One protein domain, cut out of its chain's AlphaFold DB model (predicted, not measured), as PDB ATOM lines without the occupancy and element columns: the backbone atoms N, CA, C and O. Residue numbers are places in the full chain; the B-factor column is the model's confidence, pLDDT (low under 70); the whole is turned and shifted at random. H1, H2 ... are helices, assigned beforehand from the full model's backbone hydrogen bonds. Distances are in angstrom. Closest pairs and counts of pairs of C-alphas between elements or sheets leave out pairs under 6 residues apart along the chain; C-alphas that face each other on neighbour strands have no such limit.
ATOM      1  N   ALA A  27      27.667 -34.381 -22.765       79.69
ATOM      2  CA  ALA A  27      29.053 -33.927 -22.851       79.69
ATOM      3  C   ALA A  27      29.427 -32.935 -21.736       79.69
ATOM      4  O   ALA A  27      30.547 -32.993 -21.229       79.69
ATOM      5  N   ASP A  28      28.491 -32.077 -21.322       82.81
ATOM      6  CA  ASP A  28      28.718 -31.083 -20.272       82.81
ATOM      7  C   ASP A  28      28.837 -31.751 -18.898       82.81
ATOM      8  O   ASP A  28      29.767 -31.463 -18.140       82.81
ATOM      9  N   THR A  29      27.955 -32.708 -18.604       88.94
ATOM     10  CA  THR A  29      28.010 -33.506 -17.375       88.94
ATOM     11  C   THR A  29      29.310 -34.308 -17.307       88.94
ATOM     12  O   THR A  29      29.981 -34.315 -16.274       88.94
ATOM     13  N   CYS A  30      29.714 -34.930 -18.416       88.25
ATOM     14  CA  CYS A  30      30.982 -35.648 -18.508       88.25
ATOM     15  C   CYS A  30      32.191 -34.743 -18.281       88.25
ATOM     16  O   CYS A  30      33.084 -35.076 -17.502       88.25
ATOM     17  N   MET A  31      32.212 -33.584 -18.938       86.31
ATOM     18  CA  MET A  31      33.312 -32.640 -18.818       86.31
ATOM     19  C   MET A  31      33.425 -32.087 -17.398       86.31
ATOM     20  O   MET A  31      34.528 -32.058 -16.856       86.31
ATOM     21  N   SER A  32      32.308 -31.717 -16.769       89.31
ATOM     22  CA  SER A  32      32.301 -31.256 -15.378       89.31
ATOM     23  C   SER A  32      32.807 -32.342 -14.427       89.31
ATOM     24  O   SER A  32      33.724 -32.101 -13.647       89.31
ATOM     25  N   ALA A  33      32.270 -33.558 -14.535       92.31
ATOM     26  CA  ALA A  33      32.618 -34.671 -13.658       92.31
ATOM     27  C   ALA A  33      34.098 -35.082 -13.775       92.31
ATOM     28  O   ALA A  33      34.782 -35.282 -12.769       92.31
ATOM     29  N   CYS A  34      34.620 -35.166 -15.001       90.25
ATOM     30  CA  CYS A  34      36.035 -35.454 -15.222       90.25
ATOM     31  C   CYS A  34      36.946 -34.301 -14.786       90.25
ATOM     32  O   CYS A  34      38.068 -34.554 -14.347       90.25
ATOM     33  N   THR A  35      36.474 -33.052 -14.865       89.69
ATOM     34  CA  THR A  35      37.216 -31.883 -14.373       89.69
ATOM     35  C   THR A  35      37.338 -31.906 -12.853       89.69
ATOM     36  O   THR A  35      38.444 -31.737 -12.345       89.69
ATOM     37  N   ASP A  36      36.253 -32.180 -12.123       92.50
ATOM     38  CA  ASP A  36      36.286 -32.307 -10.660       92.50
ATOM     39  C   ASP A  36      37.319 -33.348 -10.213       92.50
ATOM     40  O   ASP A  36      38.171 -33.079  -9.360       92.50
ATOM     41  N   TRP A  37      37.273 -34.532 -10.833       92.06
ATOM     42  CA  TRP A  37      38.212 -35.608 -10.543       92.06
ATOM     43  C   TRP A  37      39.658 -35.208 -10.858       92.06
ATOM     44  O   TRP A  37      40.540 -35.372 -10.014       92.06
ATOM     45  N   ALA A  38      39.902 -34.612 -12.029       89.69
ATOM     46  CA  ALA A  38      41.228 -34.156 -12.432       89.69
ATOM     47  C   ALA A  38      41.802 -33.085 -11.488       89.69
ATOM     48  O   ALA A  38      42.982 -33.140 -11.143       89.69
ATOM     49  N   VAL A  39      40.982 -32.132 -11.038       90.38
ATOM     50  CA  VAL A  39      41.409 -31.055 -10.131       90.38
ATOM     51  C   VAL A  39      41.838 -31.609  -8.774       90.38
ATOM     52  O   VAL A  39      42.910 -31.246  -8.286       90.38
ATOM     53  N   VAL A  40      41.050 -32.513  -8.185       92.94
ATOM     54  CA  VAL A  40      41.410 -33.178  -6.920       92.94
ATOM     55  C   VAL A  40      42.691 -33.988  -7.089       92.94
ATOM     56  O   VAL A  40      43.611 -33.890  -6.273       92.94
ATOM     57  N   MET A  41      42.774 -34.753  -8.180       90.50
ATOM     58  CA  MET A  41      43.942 -35.565  -8.492       90.50
ATOM     59  C   MET A  41      45.223 -34.730  -8.574       90.50
ATOM     60  O   MET A  41      46.234 -35.082  -7.962       90.50
ATOM     61  N   LEU A  42      45.180 -33.619  -9.309       87.50
ATOM     62  CA  LEU A  42      46.315 -32.716  -9.481       87.50
ATOM     63  C   LEU A  42      46.711 -32.042  -8.166       87.50
ATOM     64  O   LEU A  42      47.896 -32.018  -7.835       87.50
ATOM     65  N   TYR A  43      45.737 -31.542  -7.405       91.38
ATOM     66  CA  TYR A  43      45.997 -30.872  -6.134       91.38
ATOM     67  C   TYR A  43      46.673 -31.806  -5.126       91.38
ATOM     68  O   TYR A  43      47.764 -31.514  -4.642       91.38
ATOM     69  N   CYS A  44      46.077 -32.967  -4.853       92.69
ATOM     70  CA  CYS A  44      46.627 -33.899  -3.874       92.69
ATOM     71  C   CYS A  44      47.962 -34.487  -4.314       92.69
ATOM     72  O   CYS A  44      48.812 -34.795  -3.482       92.69
ATOM     73  N   ARG A  45      48.185 -34.641  -5.622       87.62
ATOM     74  CA  ARG A  45      49.501 -35.036  -6.117       87.62
ATOM     75  C   ARG A  45      50.552 -33.972  -5.821       87.62
ATOM     76  O   ARG A  45      51.651 -34.340  -5.427       87.62
ATOM     77  N   TRP A  46      50.226 -32.700  -6.028       88.31
ATOM     78  CA  TRP A  46      51.141 -31.598  -5.749       88.31
ATOM     79  C   TRP A  46      51.451 -31.496  -4.250       88.31
ATOM     80  O   TRP A  46      52.617 -31.466  -3.871       88.31
ATOM     81  N   GLU A  47      50.421 -31.546  -3.402       91.56
ATOM     82  CA  GLU A  47      50.560 -31.437  -1.942       91.56
ATOM     83  C   GLU A  47      51.418 -32.568  -1.351       91.56
ATOM     84  O   GLU A  47      52.141 -32.378  -0.376       91.56
ATOM     85  N   TYR A  48      51.379 -33.747  -1.975       90.38
ATOM     86  CA  TYR A  48      52.132 -34.927  -1.555       90.38
ATOM     87  C   TYR A  48      53.169 -35.350  -2.602       90.38
ATOM     88  O   TYR A  48      53.416 -36.545  -2.774       90.38
ATOM     89  N   ALA A  49      53.782 -34.408  -3.322       85.75
ATOM     90  CA  ALA A  49      54.746 -34.726  -4.381       85.75
ATOM     91  C   ALA A  49      55.921 -35.580  -3.863       85.75
ATOM     92  O   ALA A  49      56.317 -36.560  -4.503       85.75
ATOM     93  N   ASP A  50      56.392 -35.288  -2.647       82.62
ATOM     94  CA  ASP A  50      57.485 -36.006  -1.980       82.62
ATOM     95  C   ASP A  50      57.165 -37.478  -1.688       82.62
ATOM     96  O   ASP A  50      58.067 -38.293  -1.473       82.62
ATOM     97  N   ARG A  51      55.883 -37.864  -1.747       82.69
ATOM     98  CA  ARG A  51      55.438 -39.256  -1.600       82.69
ATOM     99  C   ARG A  51      56.087 -40.142  -2.644       82.69
ATOM    100  O   ARG A  51      56.428 -41.278  -2.346       82.69
ATOM    101  N   PHE A  52      56.230 -39.640  -3.867       80.88
ATOM    102  CA  PHE A  52      56.695 -40.436  -4.997       80.88
ATOM    103  C   PHE A  52      58.220 -40.466  -5.113       80.88
ATOM    104  O   PHE A  52      58.745 -41.349  -5.784       80.88
ATOM    105  N   THR A  53      58.932 -39.550  -4.455       83.75
ATOM    106  CA  THR A  53      60.395 -39.427  -4.557       83.75
ATOM    107  C   THR A  53      61.123 -39.888  -3.300       83.75
ATOM    108  O   THR A  53      62.165 -40.528  -3.411       83.75
ATOM    109  N   THR A  54      60.585 -39.582  -2.117       83.25
ATOM    110  CA  THR A  54      61.313 -39.713  -0.844       83.25
ATOM    111  C   THR A  54      60.545 -40.536   0.186       83.25
ATOM    112  O   THR A  54      61.143 -41.318   0.916       83.25
ATOM    113  N   ASN A  55      59.214 -40.424   0.210       86.19
ATOM    114  CA  ASN A  55      58.371 -41.015   1.253       86.19
ATOM    115  C   ASN A  55      57.545 -42.214   0.751       86.19
ATOM    116  O   ASN A  55      56.456 -42.467   1.269       86.19
ATOM    117  N   GLN A  56      58.026 -42.962  -0.253       84.62
ATOM    118  CA  GLN A  56      57.252 -44.079  -0.825       84.62
ATOM    119  C   GLN A  56      56.938 -45.179   0.199       84.62
ATOM    120  O   GLN A  56      55.856 -45.756   0.126       84.62
ATOM    121  N   ASP A  57      57.821 -45.406   1.174       88.12
ATOM    122  CA  ASP A  57      57.652 -46.431   2.215       88.12
ATOM    123  C   ASP A  57      56.938 -45.913   3.482       88.12
ATOM    124  O   ASP A  57      56.624 -46.688   4.388       88.12
ATOM    125  N   ASP A  58      56.648 -44.608   3.569       92.50
ATOM    126  CA  ASP A  58      55.960 -44.026   4.724       92.50
ATOM    127  C   ASP A  58      54.448 -44.260   4.622       92.50
ATOM    128  O   ASP A  58      53.711 -43.530   3.952       92.50
ATOM    129  N   TYR A  59      53.962 -45.290   5.314       91.06
ATOM    130  CA  TYR A  59      52.546 -45.652   5.323       91.06
ATOM    131  C   TYR A  59      51.619 -44.515   5.778       91.06
ATOM    132  O   TYR A  59      50.512 -44.383   5.248       91.06
ATOM    133  N   ILE A  60      52.043 -43.697   6.746       92.31
ATOM    134  CA  ILE A  60      51.223 -42.604   7.280       92.31
ATOM    135  C   ILE A  60      51.085 -41.525   6.210       92.31
ATOM    136  O   ILE A  60      49.967 -41.135   5.873       92.31
ATOM    137  N   TYR A  61      52.204 -41.109   5.620       90.81
ATOM    138  CA  TYR A  61      52.224 -40.096   4.569       90.81
ATOM    139  C   TYR A  61      51.445 -40.544   3.321       90.81
ATOM    140  O   TYR A  61      50.652 -39.797   2.747       90.81
ATOM    141  N   ASN A  62      51.576 -41.820   2.944       92.69
ATOM    142  CA  ASN A  62      50.807 -42.416   1.853       92.69
ATOM    143  C   ASN A  62      49.292 -42.423   2.135       92.69
ATOM    144  O   ASN A  62      48.495 -42.190   1.226       92.69
ATOM    145  N   ASN A  63      48.876 -42.665   3.380       95.44
ATOM    146  CA  ASN A  63      47.462 -42.606   3.755       95.44
ATOM    147  C   ASN A  63      46.909 -41.186   3.764       95.44
ATOM    148  O   ASN A  63      45.758 -40.992   3.380       95.44
ATOM    149  N   GLN A  64      47.712 -40.201   4.159       95.38
ATOM    150  CA  GLN A  64      47.331 -38.791   4.087       95.38
ATOM    151  C   GLN A  64      47.093 -38.351   2.637       95.38
ATOM    152  O   GLN A  64      46.093 -37.691   2.359       95.38
ATOM    153  N   PHE A  65      47.920 -38.813   1.695       94.94
ATOM    154  CA  PHE A  65      47.665 -38.619   0.267       94.94
ATOM    155  C   PHE A  65      46.325 -39.221  -0.179       94.94
ATOM    156  O   PHE A  65      45.525 -38.543  -0.823       94.94
ATOM    157  N   VAL A  66      46.050 -40.485   0.171       95.94
ATOM    158  CA  VAL A  66      44.760 -41.114  -0.166       95.94
ATOM    159  C   VAL A  66      43.613 -40.337   0.485       95.94
ATOM    160  O   VAL A  66      42.604 -40.090  -0.163       95.94
ATOM    161  N   ALA A  67      43.779 -39.869   1.725       96.25
ATOM    162  CA  ALA A  67      42.768 -39.075   2.417       96.25
ATOM    163  C   ALA A  67      42.494 -37.739   1.726       96.25
ATOM    164  O   ALA A  67      41.333 -37.357   1.594       96.25
ATOM    165  N   CYS A  68      43.531 -37.070   1.223       95.81
ATOM    166  CA  CYS A  68      43.381 -35.871   0.408       95.81
ATOM    167  C   CYS A  68      42.467 -36.135  -0.799       95.81
ATOM    168  O   CYS A  68      41.501 -35.400  -1.024       95.81
ATOM    169  N   LEU A  69      42.725 -37.228  -1.527       95.56
ATOM    170  CA  LEU A  69      41.934 -37.610  -2.696       95.56
ATOM    171  C   LEU A  69      40.486 -37.938  -2.321       95.56
ATOM    172  O   LEU A  69      39.550 -37.398  -2.909       95.56
ATOM    173  N   CYS A  70      40.291 -38.795  -1.322       96.62
ATOM    174  CA  CYS A  70      38.970 -39.286  -0.935       96.62
ATOM    175  C   CYS A  70      38.091 -38.214  -0.284       96.62
ATOM    176  O   CYS A  70      36.870 -38.327  -0.305       96.62
ATOM    177  N   GLN A  71      38.687 -37.164   0.280       96.12
ATOM    178  CA  GLN A  71      37.957 -35.996   0.777       96.12
ATOM    179  C   GLN A  71      37.594 -35.005  -0.336       96.12
ATOM    180  O   GLN A  71      36.800 -34.092  -0.099       96.12
ATOM    181  N   GLY A  72      38.151 -35.168  -1.539       95.75
ATOM    182  CA  GLY A  72      37.953 -34.234  -2.640       95.75
ATOM    183  C   GLY A  72      38.614 -32.885  -2.372       95.75
ATOM    184  O   GLY A  72      38.008 -31.847  -2.644       95.75
ATOM    185  N   GLN A  73      39.807 -32.883  -1.770       95.88
ATOM    186  CA  GLN A  73      40.530 -31.643  -1.489       95.88
ATOM    187  C   GLN A  73      40.946 -30.956  -2.791       95.88
ATOM    188  O   GLN A  73      41.317 -31.605  -3.769       95.88
ATOM    189  N   THR A  74      40.893 -29.627  -2.798       92.38
ATOM    190  CA  THR A  74      41.298 -28.802  -3.939       92.38
ATOM    191  C   THR A  74      42.141 -27.630  -3.447       92.38
ATOM    192  O   THR A  74      42.216 -27.375  -2.250       92.38
ATOM    193  N   ALA A  75      42.732 -26.867  -4.370       84.31
ATOM    194  CA  ALA A  75      43.431 -25.626  -4.027       84.31
ATOM    195  C   ALA A  75      42.495 -24.514  -3.496       84.31
ATOM    196  O   ALA A  75      42.968 -23.492  -3.003       84.31
ATOM    197  N   SER A  76      41.173 -24.682  -3.620       78.44
ATOM    198  CA  SER A  76      40.184 -23.792  -3.009       78.44
ATOM    199  C   SER A  76      40.096 -24.036  -1.501       78.44
ATOM    200  O   SER A  76      40.328 -25.142  -1.021       78.44
ATOM    201  N   THR A  77      39.670 -23.030  -0.735       66.38
ATOM    202  CA  THR A  77      39.422 -23.171   0.713       66.38
ATOM    203  C   THR A  77      38.276 -24.132   1.049       66.38
ATOM    204  O   THR A  77      38.089 -24.467   2.219       66.38
ATOM    205  N   ALA A  78      37.512 -24.580   0.049       77.94
ATOM    206  CA  ALA A  78      36.472 -25.589   0.191       77.94
ATOM    207  C   ALA A  78      36.832 -26.864  -0.589       77.94
ATOM    208  O   ALA A  78      37.027 -26.832  -1.806       77.94
ATOM    209  N   ALA A  79      36.870 -27.995   0.118       88.69
ATOM    210  CA  ALA A  79      36.885 -29.319  -0.496       88.69
ATOM    211  C   ALA A  79      35.551 -29.595  -1.209       88.69
ATOM    212  O   ALA A  79      34.499 -29.131  -0.762       88.69
ATOM    213  N   LEU A  80      35.576 -30.406  -2.272       92.88
ATOM    214  CA  LEU A  80      34.357 -30.898  -2.930       92.88
ATOM    215  C   LEU A  80      33.538 -31.811  -2.005       92.88
ATOM    216  O   LEU A  80      32.310 -31.870  -2.106       92.88
ATOM    217  N   GLY A  81      34.219 -32.512  -1.097       94.62
ATOM    218  CA  GLY A  81      33.629 -33.503  -0.208       94.62
ATOM    219  C   GLY A  81      33.644 -34.908  -0.808       94.62
ATOM    220  O   GLY A  81      33.627 -35.098  -2.024       94.62
ATOM    221  N   ASN A  82      33.654 -35.906   0.077       94.81
ATOM    222  CA  ASN A  82      33.804 -37.325  -0.257       94.81
ATOM    223  C   ASN A  82      32.702 -37.880  -1.175       94.81
ATOM    224  O   ASN A  82      32.986 -38.628  -2.113       94.81
ATOM    225  N   SER A  83      31.444 -37.519  -0.923       95.50
ATOM    226  CA  SER A  83      30.298 -37.960  -1.720       95.50
ATOM    227  C   SER A  83      30.338 -37.359  -3.120       95.50
ATOM    228  O   SER A  83      30.178 -38.085  -4.099       95.50
ATOM    229  N   THR A  84      30.607 -36.055  -3.213       95.62
ATOM    230  CA  THR A  84      30.704 -35.323  -4.478       95.62
ATOM    231  C   THR A  84      31.821 -35.886  -5.344       95.62
ATOM    232  O   THR A  84      31.564 -36.264  -6.481       95.62
ATOM    233  N   ILE A  85      33.041 -36.027  -4.807       96.81
ATOM    234  CA  ILE A  85      34.171 -36.520  -5.604       96.81
ATOM    235  C   ILE A  85      33.959 -37.963  -6.074       96.81
ATOM    236  O   ILE A  85      34.270 -38.280  -7.218       96.81
ATOM    237  N   SER A  86      33.368 -38.824  -5.239       96.56
ATOM    238  CA  SER A  86      33.055 -40.208  -5.624       96.56
ATOM    239  C   SER A  86      32.005 -40.254  -6.741       96.56
ATOM    240  O   SER A  86      32.141 -41.030  -7.686       96.56
ATOM    241  N   ALA A  87      30.982 -39.394  -6.673       96.38
ATOM    242  CA  ALA A  87      29.957 -39.285  -7.708       96.38
ATOM    243  C   ALA A  87      30.513 -38.716  -9.025       96.38
ATOM    244  O   ALA A  87      30.230 -39.268 -10.092       96.38
ATOM    245  N   SER A  88      31.336 -37.663  -8.962       95.19
ATOM    246  CA  SER A  88      32.002 -37.091 -10.138       95.19
ATOM    247  C   SER A  88      32.957 -38.102 -10.778       95.19
ATOM    248  O   SER A  88      32.903 -38.319 -11.986       95.19
ATOM    249  N   ALA A  89      33.762 -38.815  -9.986       95.25
ATOM    250  CA  ALA A  89      34.646 -39.861 -10.492       95.25
ATOM    251  C   ALA A  89      33.851 -40.994 -11.165       95.25
ATOM    252  O   ALA A  89      34.108 -41.326 -12.322       95.25
ATOM    253  N   SER A  90      32.821 -41.528 -10.497       96.06
ATOM    254  CA  SER A  90      31.955 -42.567 -11.070       96.06
ATOM    255  C   SER A  90      31.313 -42.106 -12.381       96.06
ATOM    256  O   SER A  90      31.380 -42.824 -13.378       96.06
ATOM    257  N   THR A  91      30.797 -40.878 -12.432       95.25
ATOM    258  CA  THR A  91      30.237 -40.304 -13.663       95.25
ATOM    259  C   THR A  91      31.295 -40.226 -14.763       95.25
ATOM    260  O   THR A  91      31.059 -40.727 -15.862       95.25
ATOM    261  N   CYS A  92      32.487 -39.699 -14.462       92.50
ATOM    262  CA  CYS A  92      33.593 -39.617 -15.414       92.50
ATOM    263  C   CYS A  92      33.986 -40.994 -15.978       92.50
ATOM    264  O   CYS A  92      34.220 -41.119 -17.180       92.50
ATOM    265  N   SER A  93      33.994 -42.049 -15.157       93.69
ATOM    266  CA  SER A  93      34.326 -43.411 -15.610       93.69
ATOM    267  C   SER A  93      33.349 -43.976 -16.649       93.69
ATOM    268  O   SER A  93      33.723 -44.828 -17.450       93.69
ATOM    269  N   THR A  94      32.106 -43.484 -16.661       93.75
ATOM    270  CA  THR A  94      31.052 -43.939 -17.584       93.75
ATOM    271  C   THR A  94      31.006 -43.147 -18.891       93.75
ATOM    272  O   THR A  94      30.285 -43.516 -19.821       93.75
ATOM    273  N   CYS A  95      31.761 -42.053 -18.981       88.31
ATOM    274  CA  CYS A  95      31.779 -41.191 -20.152       88.31
ATOM    275  C   CYS A  95      32.484 -41.868 -21.326       88.31
ATOM    276  O   CYS A  95      33.615 -42.334 -21.208       88.31
ATOM    277  N   ALA A  96      31.839 -41.863 -22.496       86.56
ATOM    278  CA  ALA A  96      32.349 -42.532 -23.697       86.56
ATOM    279  C   ALA A  96      33.716 -42.002 -24.170       86.56
ATOM    280  O   ALA A  96      34.441 -42.700 -24.875       86.56
ATOM    281  N   THR A  97      34.062 -40.767 -23.802       82.44
ATOM    282  CA  THR A  97      35.328 -40.112 -24.152       82.44
ATOM    283  C   THR A  97      36.448 -40.370 -23.147       82.44
ATOM    284  O   THR A  97      37.583 -39.977 -23.408       82.44
ATOM    285  N   THR A  98      36.158 -40.991 -22.002       85.81
ATOM    286  CA  THR A  98      37.162 -41.244 -20.967       85.81
ATOM    287  C   THR A  98      38.080 -42.382 -21.412       85.81
ATOM    288  O   THR A  98      37.599 -43.485 -21.685       85.81
ATOM    289  N   PRO A  99      39.406 -42.160 -21.488       86.44
ATOM    290  CA  PRO A  99      40.339 -43.213 -21.871       86.44
ATOM    291  C   PRO A  99      40.274 -44.406 -20.915       86.44
ATOM    292  O   PRO A  99      40.146 -44.230 -19.703       86.44
ATOM    293  N   SER A 100      40.449 -45.624 -21.431       87.19
ATOM    294  CA  SER A 100      40.359 -46.858 -20.634       87.19
ATOM    295  C   SER A 100      41.308 -46.881 -19.429       87.19
ATOM    296  O   SER A 100      40.916 -47.326 -18.353       87.19
ATOM    297  N   LEU A 101      42.526 -46.349 -19.578       86.81
ATOM    298  CA  LEU A 101      43.488 -46.226 -18.478       86.81
ATOM    299  C   LEU A 101      42.973 -45.303 -17.358       86.81
ATOM    300  O   LEU A 101      43.201 -45.565 -16.180       86.81
ATOM    301  N   ILE A 102      42.249 -44.241 -17.717       88.69
ATOM    302  CA  ILE A 102      41.640 -43.324 -16.750       88.69
ATOM    303  C   ILE A 102      40.435 -43.969 -16.077       88.69
ATOM    304  O   ILE A 102      40.298 -43.843 -14.866       88.69
ATOM    305  N   VAL A 103      39.622 -44.727 -16.817       91.56
ATOM    306  CA  VAL A 103      38.537 -45.529 -16.230       91.56
ATOM    307  C   VAL A 103      39.087 -46.504 -15.186       91.56
ATOM    308  O   VAL A 103      38.566 -46.562 -14.076       91.56
ATOM    309  N   GLN A 104      40.169 -47.225 -15.499       91.94
ATOM    310  CA  GLN A 104      40.806 -48.136 -14.545       91.94
ATOM    311  C   GLN A 104      41.301 -47.394 -13.298       91.94
ATOM    312  O   GLN A 104      40.979 -47.791 -12.185       91.94
ATOM    313  N   ASN A 105      42.014 -46.284 -13.483       92.50
ATOM    314  CA  ASN A 105      42.505 -45.477 -12.372       92.50
ATOM    315  C   ASN A 105      41.374 -44.909 -11.496       92.50
ATOM    316  O   ASN A 105      41.507 -44.834 -10.279       92.50
ATOM    317  N   ILE A 106      40.249 -44.520 -12.098       95.06
ATOM    318  CA  ILE A 106      39.061 -44.091 -11.356       95.06
ATOM    319  C   ILE A 106      38.478 -45.250 -10.539       95.06
ATOM    320  O   ILE A 106      38.076 -45.041  -9.397       95.06
ATOM    321  N   ASN A 107      38.439 -46.465 -11.079       95.56
ATOM    322  CA  ASN A 107      37.960 -47.620 -10.321       95.56
ATOM    323  C   ASN A 107      38.890 -47.928  -9.139       95.56
ATOM    324  O   ASN A 107      38.411 -48.072  -8.018       95.56
ATOM    325  N   ASP A 108      40.210 -47.896  -9.353       95.06
ATOM    326  CA  ASP A 108      41.197 -48.059  -8.280       95.06
ATOM    327  C   ASP A 108      41.052 -46.960  -7.206       95.06
ATOM    328  O   ASP A 108      41.132 -47.238  -6.007       95.06
ATOM    329  N   PHE A 109      40.790 -45.713  -7.625       95.62
ATOM    330  CA  PHE A 109      40.463 -44.584  -6.747       95.62
ATOM    331  C   PHE A 109      39.210 -44.859  -5.896       95.62
ATOM    332  O   PHE A 109      39.221 -44.658  -4.681       95.62
ATOM    333  N   LEU A 110      38.120 -45.310  -6.517       96.50
ATOM    334  CA  LEU A 110      36.856 -45.571  -5.825       96.50
ATOM    335  C   LEU A 110      36.993 -46.729  -4.828       96.50
ATOM    336  O   LEU A 110      36.500 -46.635  -3.697       96.50
ATOM    337  N   ASP A 111      37.715 -47.782  -5.205       96.44
ATOM    338  CA  ASP A 111      37.982 -48.931  -4.345       96.44
ATOM    339  C   ASP A 111      38.825 -48.527  -3.132       96.44
ATOM    340  O   ASP A 111      38.461 -48.816  -1.985       96.44
ATOM    341  N   ILE A 112      39.922 -47.791  -3.347       95.31
ATOM    342  CA  ILE A 112      40.795 -47.386  -2.243       95.31
ATOM    343  C   ILE A 112      40.104 -46.397  -1.296       95.31
ATOM    344  O   ILE A 112      40.278 -46.497  -0.076       95.31
ATOM    345  N   CYS A 113      39.260 -45.501  -1.815       96.06
ATOM    346  CA  CYS A 113      38.454 -44.609  -0.986       96.06
ATOM    347  C   CYS A 113      37.363 -45.339  -0.208       96.06
ATOM    348  O   CYS A 113      37.099 -44.985   0.941       96.06
ATOM    349  N   THR A 114      36.782 -46.398  -0.775       96.06
ATOM    350  CA  THR A 114      35.838 -47.262  -0.059       96.06
ATOM    351  C   THR A 114      36.517 -47.945   1.128       96.06
ATOM    352  O   THR A 114      35.999 -47.901   2.246       96.06
ATOM    353  N   VAL A 115      37.710 -48.514   0.923       95.56
ATOM    354  CA  VAL A 115      38.497 -49.133   2.004       95.56
ATOM    355  C   VAL A 115      38.854 -48.104   3.077       95.56
ATOM    356  O   VAL A 115      38.696 -48.380   4.269       95.56
ATOM    357  N   GLN A 116      39.296 -46.909   2.678       93.88
ATOM    358  CA  GLN A 116      39.638 -45.854   3.627       93.88
ATOM    359  C   GLN A 116      38.420 -45.382   4.431       93.88
ATOM    360  O   GLN A 116      38.532 -45.184   5.639       93.88
ATOM    361  N   ALA A 117      37.251 -45.246   3.804       93.06
ATOM    362  CA  ALA A 117      36.026 -44.856   4.497       93.06
ATOM    363  C   ALA A 117      35.595 -45.890   5.553       93.06
ATOM    364  O   ALA A 117      35.060 -45.516   6.594       93.06
ATOM    365  N   GLN A 118      35.848 -47.178   5.307       92.56
ATOM    366  CA  GLN A 118      35.518 -48.261   6.240       92.56
ATOM    367  C   GLN A 118      36.515 -48.371   7.399       92.56
ATOM    368  O   GLN A 118      36.112 -48.606   8.536       92.56
ATOM    369  N   ASN A 119      37.811 -48.201   7.119       93.25
ATOM    370  CA  ASN A 119      38.882 -48.556   8.054       93.25
ATOM    371  C   ASN A 119      39.667 -47.348   8.593       93.25
ATOM    372  O   ASN A 119      40.610 -47.519   9.365       93.25
ATOM    373  N   GLY A 120      39.360 -46.131   8.138       89.06
ATOM    374  CA  GLY A 120      40.124 -44.904   8.402       89.06
ATOM    375  C   GLY A 120      41.461 -44.816   7.653       89.06
ATOM    376  O   GLY A 120      41.996 -43.727   7.473       89.06
ATOM    377  N   THR A 121      41.990 -45.947   7.181       91.38
ATOM    378  CA  THR A 121      43.204 -46.059   6.361       91.38
ATOM    379  C   THR A 121      42.990 -47.076   5.243       91.38
ATOM    380  O   THR A 121      42.085 -47.907   5.313       91.38
ATOM    381  N   ALA A 122      43.824 -47.026   4.209       90.00
ATOM    382  CA  ALA A 122      43.820 -47.992   3.124       90.00
ATOM    383  C   ALA A 122      45.147 -48.756   3.081       90.00
ATOM    384  O   ALA A 122      46.210 -48.167   2.899       90.00
ATOM    385  N   SER A 123      45.090 -50.087   3.178       83.75
ATOM    386  CA  SER A 123      46.277 -50.949   3.046       83.75
ATOM    387  C   SER A 123      46.957 -50.796   1.681       83.75
ATOM    388  O   SER A 123      48.180 -50.841   1.589       83.75
ATOM    389  N   GLY A 124      46.171 -50.522   0.633       85.56
ATOM    390  CA  GLY A 124      46.657 -50.195  -0.710       85.56
ATOM    391  C   GLY A 124      47.304 -48.812  -0.843       85.56
ATOM    392  O   GLY A 124      47.745 -48.456  -1.935       85.56
ATOM    393  N   ALA A 125      47.391 -48.014   0.230       87.62
ATOM    394  CA  ALA A 125      47.962 -46.671   0.162       87.62
ATOM    395  C   ALA A 125      49.436 -46.680  -0.254       87.62
ATOM    396  O   ALA A 125      49.854 -45.765  -0.943       87.62
ATOM    397  N   LEU A 126      50.230 -47.699   0.087       88.06
ATOM    398  CA  LEU A 126      51.636 -47.759  -0.347       88.06
ATOM    399  C   LEU A 126      51.784 -48.031  -1.848       88.06
ATOM    400  O   LEU A 126      52.759 -47.600  -2.462       88.06
ATOM    401  N   THR A 127      50.816 -48.712  -2.458       87.31
ATOM    402  CA  THR A 127      50.900 -49.200  -3.841       87.31
ATOM    403  C   THR A 127      50.078 -48.378  -4.825       87.31
ATOM    404  O   THR A 127      50.309 -48.456  -6.025       87.31
ATOM    405  N   TYR A 128      49.136 -47.565  -4.349       88.19
ATOM    406  CA  TYR A 128      48.282 -46.765  -5.217       88.19
ATOM    407  C   TYR A 128      49.062 -45.635  -5.906       88.19
ATOM    408  O   TYR A 128      49.653 -44.766  -5.244       88.19
ATOM    409  N   ARG A 129      49.083 -45.664  -7.243       83.69
ATOM    410  CA  ARG A 129      49.819 -44.745  -8.126       83.69
ATOM    411  C   ARG A 129      48.867 -44.174  -9.181       83.69
ATOM    412  O   ARG A 129      48.709 -44.762 -10.251       83.69
ATOM    413  N   PRO A 130      48.205 -43.052  -8.881       80.06
ATOM    414  CA  PRO A 130      47.153 -42.578  -9.753       80.06
ATOM    415  C   PRO A 130      47.667 -41.897 -11.020       80.06
ATOM    416  O   PRO A 130      48.705 -41.235 -11.025       80.06
ATOM    417  N   GLN A 131      46.893 -42.045 -12.091       77.31
ATOM    418  CA  GLN A 131      47.113 -41.433 -13.401       77.31
ATOM    419  C   GLN A 131      46.547 -40.009 -13.448       77.31
ATOM    420  O   GLN A 131      45.526 -39.717 -12.824       77.31
ATOM    421  N   VAL A 132      47.194 -39.126 -14.210       68.12
ATOM    422  CA  VAL A 132      46.705 -37.760 -14.441       68.12
ATOM    423  C   VAL A 132      45.985 -37.712 -15.781       68.12
ATOM    424  O   VAL A 132      46.485 -38.196 -16.794       68.12
ATOM    425  N   TYR A 133      44.811 -37.091 -15.780       62.72
ATOM    426  CA  TYR A 133      44.046 -36.798 -16.981       62.72
ATOM    427  C   TYR A 133      43.780 -35.303 -17.026       62.72
ATOM    428  O   TYR A 133      43.228 -34.744 -16.081       62.72
ATOM    429  N   ASN A 134      44.153 -34.659 -18.124       58.72
ATOM    430  CA  ASN A 134      43.623 -33.351 -18.460       58.72
ATOM    431  C   ASN A 134      42.625 -33.562 -19.602       58.72
ATOM    432  O   ASN A 134      42.961 -34.182 -20.611       58.72
ATOM    433  N   THR A 135      41.401 -33.062 -19.450       52.44
ATOM    434  CA  THR A 135      40.341 -33.151 -20.470       52.44
ATOM    435  C   THR A 135      40.724 -32.454 -21.785       52.44
ATOM    436  O   THR A 135      40.094 -32.694 -22.809       52.44
ATOM    437  N   ASN A 136      41.806 -31.662 -21.787       46.12
ATOM    438  CA  ASN A 136      42.435 -31.069 -22.974       46.12
ATOM    439  C   ASN A 136      43.528 -31.934 -23.640       46.12
ATOM    440  O   ASN A 136      44.143 -31.486 -24.608       46.12
ATOM    441  N   THR A 137      43.817 -33.140 -23.144       46.81
ATOM    442  CA  THR A 137      44.877 -34.017 -23.680       46.81
ATOM    443  C   THR A 137      44.332 -35.385 -24.074       46.81
ATOM    444  O   THR A 137      43.621 -36.030 -23.311       46.81
ATOM    445  N   THR A 138      44.681 -35.834 -25.280       46.12
ATOM    446  CA  THR A 138      44.197 -37.081 -25.896       46.12
ATOM    447  C   THR A 138      44.875 -38.352 -25.390       46.12
ATOM    448  O   THR A 138      44.392 -39.432 -25.719       46.12
ATOM    449  N   ASP A 139      45.951 -38.255 -24.601       46.91
ATOM    450  CA  ASP A 139      46.700 -39.428 -24.142       46.91
ATOM    451  C   ASP A 139      47.051 -39.319 -22.642       46.91
ATOM    452  O   ASP A 139      47.854 -38.456 -22.269       46.91
ATOM    453  N   PRO A 140      46.435 -40.125 -21.756       53.78
ATOM    454  CA  PRO A 140      46.735 -40.111 -20.327       53.78
ATOM    455  C   PRO A 140      48.170 -40.582 -20.078       53.78
ATOM    456  O   PRO A 140      48.547 -41.676 -20.488       53.78
ATOM    457  N   GLN A 141      48.974 -39.771 -19.392       50.09
ATOM    458  CA  GLN A 141      50.339 -40.148 -19.027       50.09
ATOM    459  C   GLN A 141      50.415 -40.527 -17.542       50.09
ATOM    460  O   GLN A 141      49.709 -39.927 -16.716       50.09
ATOM    461  N   PRO A 142      51.314 -41.459 -17.171       49.72
ATOM    462  CA  PRO A 142      51.688 -41.660 -15.782       49.72
ATOM    463  C   PRO A 142      52.097 -40.326 -15.179       49.72
ATOM    464  O   PRO A 142      52.911 -39.590 -15.739       49.72
ATOM    465  N   ALA A 143      51.519 -40.009 -14.024       48.22
ATOM    466  CA  ALA A 143      51.708 -38.714 -13.393       48.22
ATOM    467  C   ALA A 143      53.194 -38.405 -13.133       48.22
ATOM    468  O   ALA A 143      53.588 -37.245 -13.157       48.22
ATOM    469  N   GLU A 144      54.016 -39.446 -12.958       45.16
ATOM    470  CA  GLU A 144      55.480 -39.417 -12.820       45.16
ATOM    471  C   GLU A 144      56.211 -38.580 -13.891       45.16
ATOM    472  O   GLU A 144      57.330 -38.144 -13.640       45.16
ATOM    473  N   TYR A 145      55.580 -38.287 -15.034       41.91
ATOM    474  CA  TYR A 145      56.165 -37.503 -16.129       41.91
ATOM    475  C   TYR A 145      55.779 -36.017 -16.172       41.91
ATOM    476  O   TYR A 145      56.290 -35.293 -17.026       41.91
ATOM    477  N   TYR A 146      54.920 -35.534 -15.271       44.44
ATOM    478  CA  TYR A 146      54.614 -34.105 -15.167       44.44
ATOM    479  C   TYR A 146      55.335 -33.502 -13.959       44.44
ATOM    480  O   TYR A 146      54.938 -33.737 -12.810       44.44
TER     481      TYR A 146
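What this domain is: This is residues 27 to 146 of the 147 residues of an uncharacterized protein of Cryptococcus neoformans var. neoformans serotype D (strain JEC21 / ATCC MYA-565) (UniProt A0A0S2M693). A helical hairpin, H4 and H5, is crossed on H4 by the long H1, and the last part of H3 packs on H1 and H5. Short H6 packs on H3. The printed part has 120 residues with six named helices, H1 to H6, and no named strand: all helix, compact, radius of gyration of the C-alphas 13.3 A, spans 39 by 30 by 27 A.

How they stand to each other: H1, residues 27 to 47, touches H3, residues 59 to 70, through residues 40 to 45 and 65 to 69 alone; closest C-alphas Cys 44 and Cys 68, 5.7 A. H2, residues 50 to 53, is close to H3 but not clearly touching, at 6.6 A between C-alphas 51 and 62. H1, with residues 30 to 37 alone, touches H4, residues 82 to 94, at a steep tilt of 57 degrees; closest C-alphas Ala 33 and Ser 88, 4.3 A. H4 and H5, residues 100 to 119, form a hairpin, H5 touching with residues 102 to 110 alone; closest C-alphas Ser 93 and Val 103, 4.8 A. H6, residues 123 to 126, touches H3; closest C-alphas Asn 62 and Ala 125, 5.4 A. Every O i to N i+4 pair is within hydrogen-bond range in H1, H3, H4 and H5.

Where its parts are: H1, 30.1 A long, begins at C-alpha 27 (29.053, -33.927, -22.851); H5, 28.8 A, ends at C-alpha 119 (38.882, -48.556, 8.054).

The domain as a whole: The printed part has no cut; the H3 to H4 link is long. Residue 77 and residues 132 to 146 have pLDDT under 70.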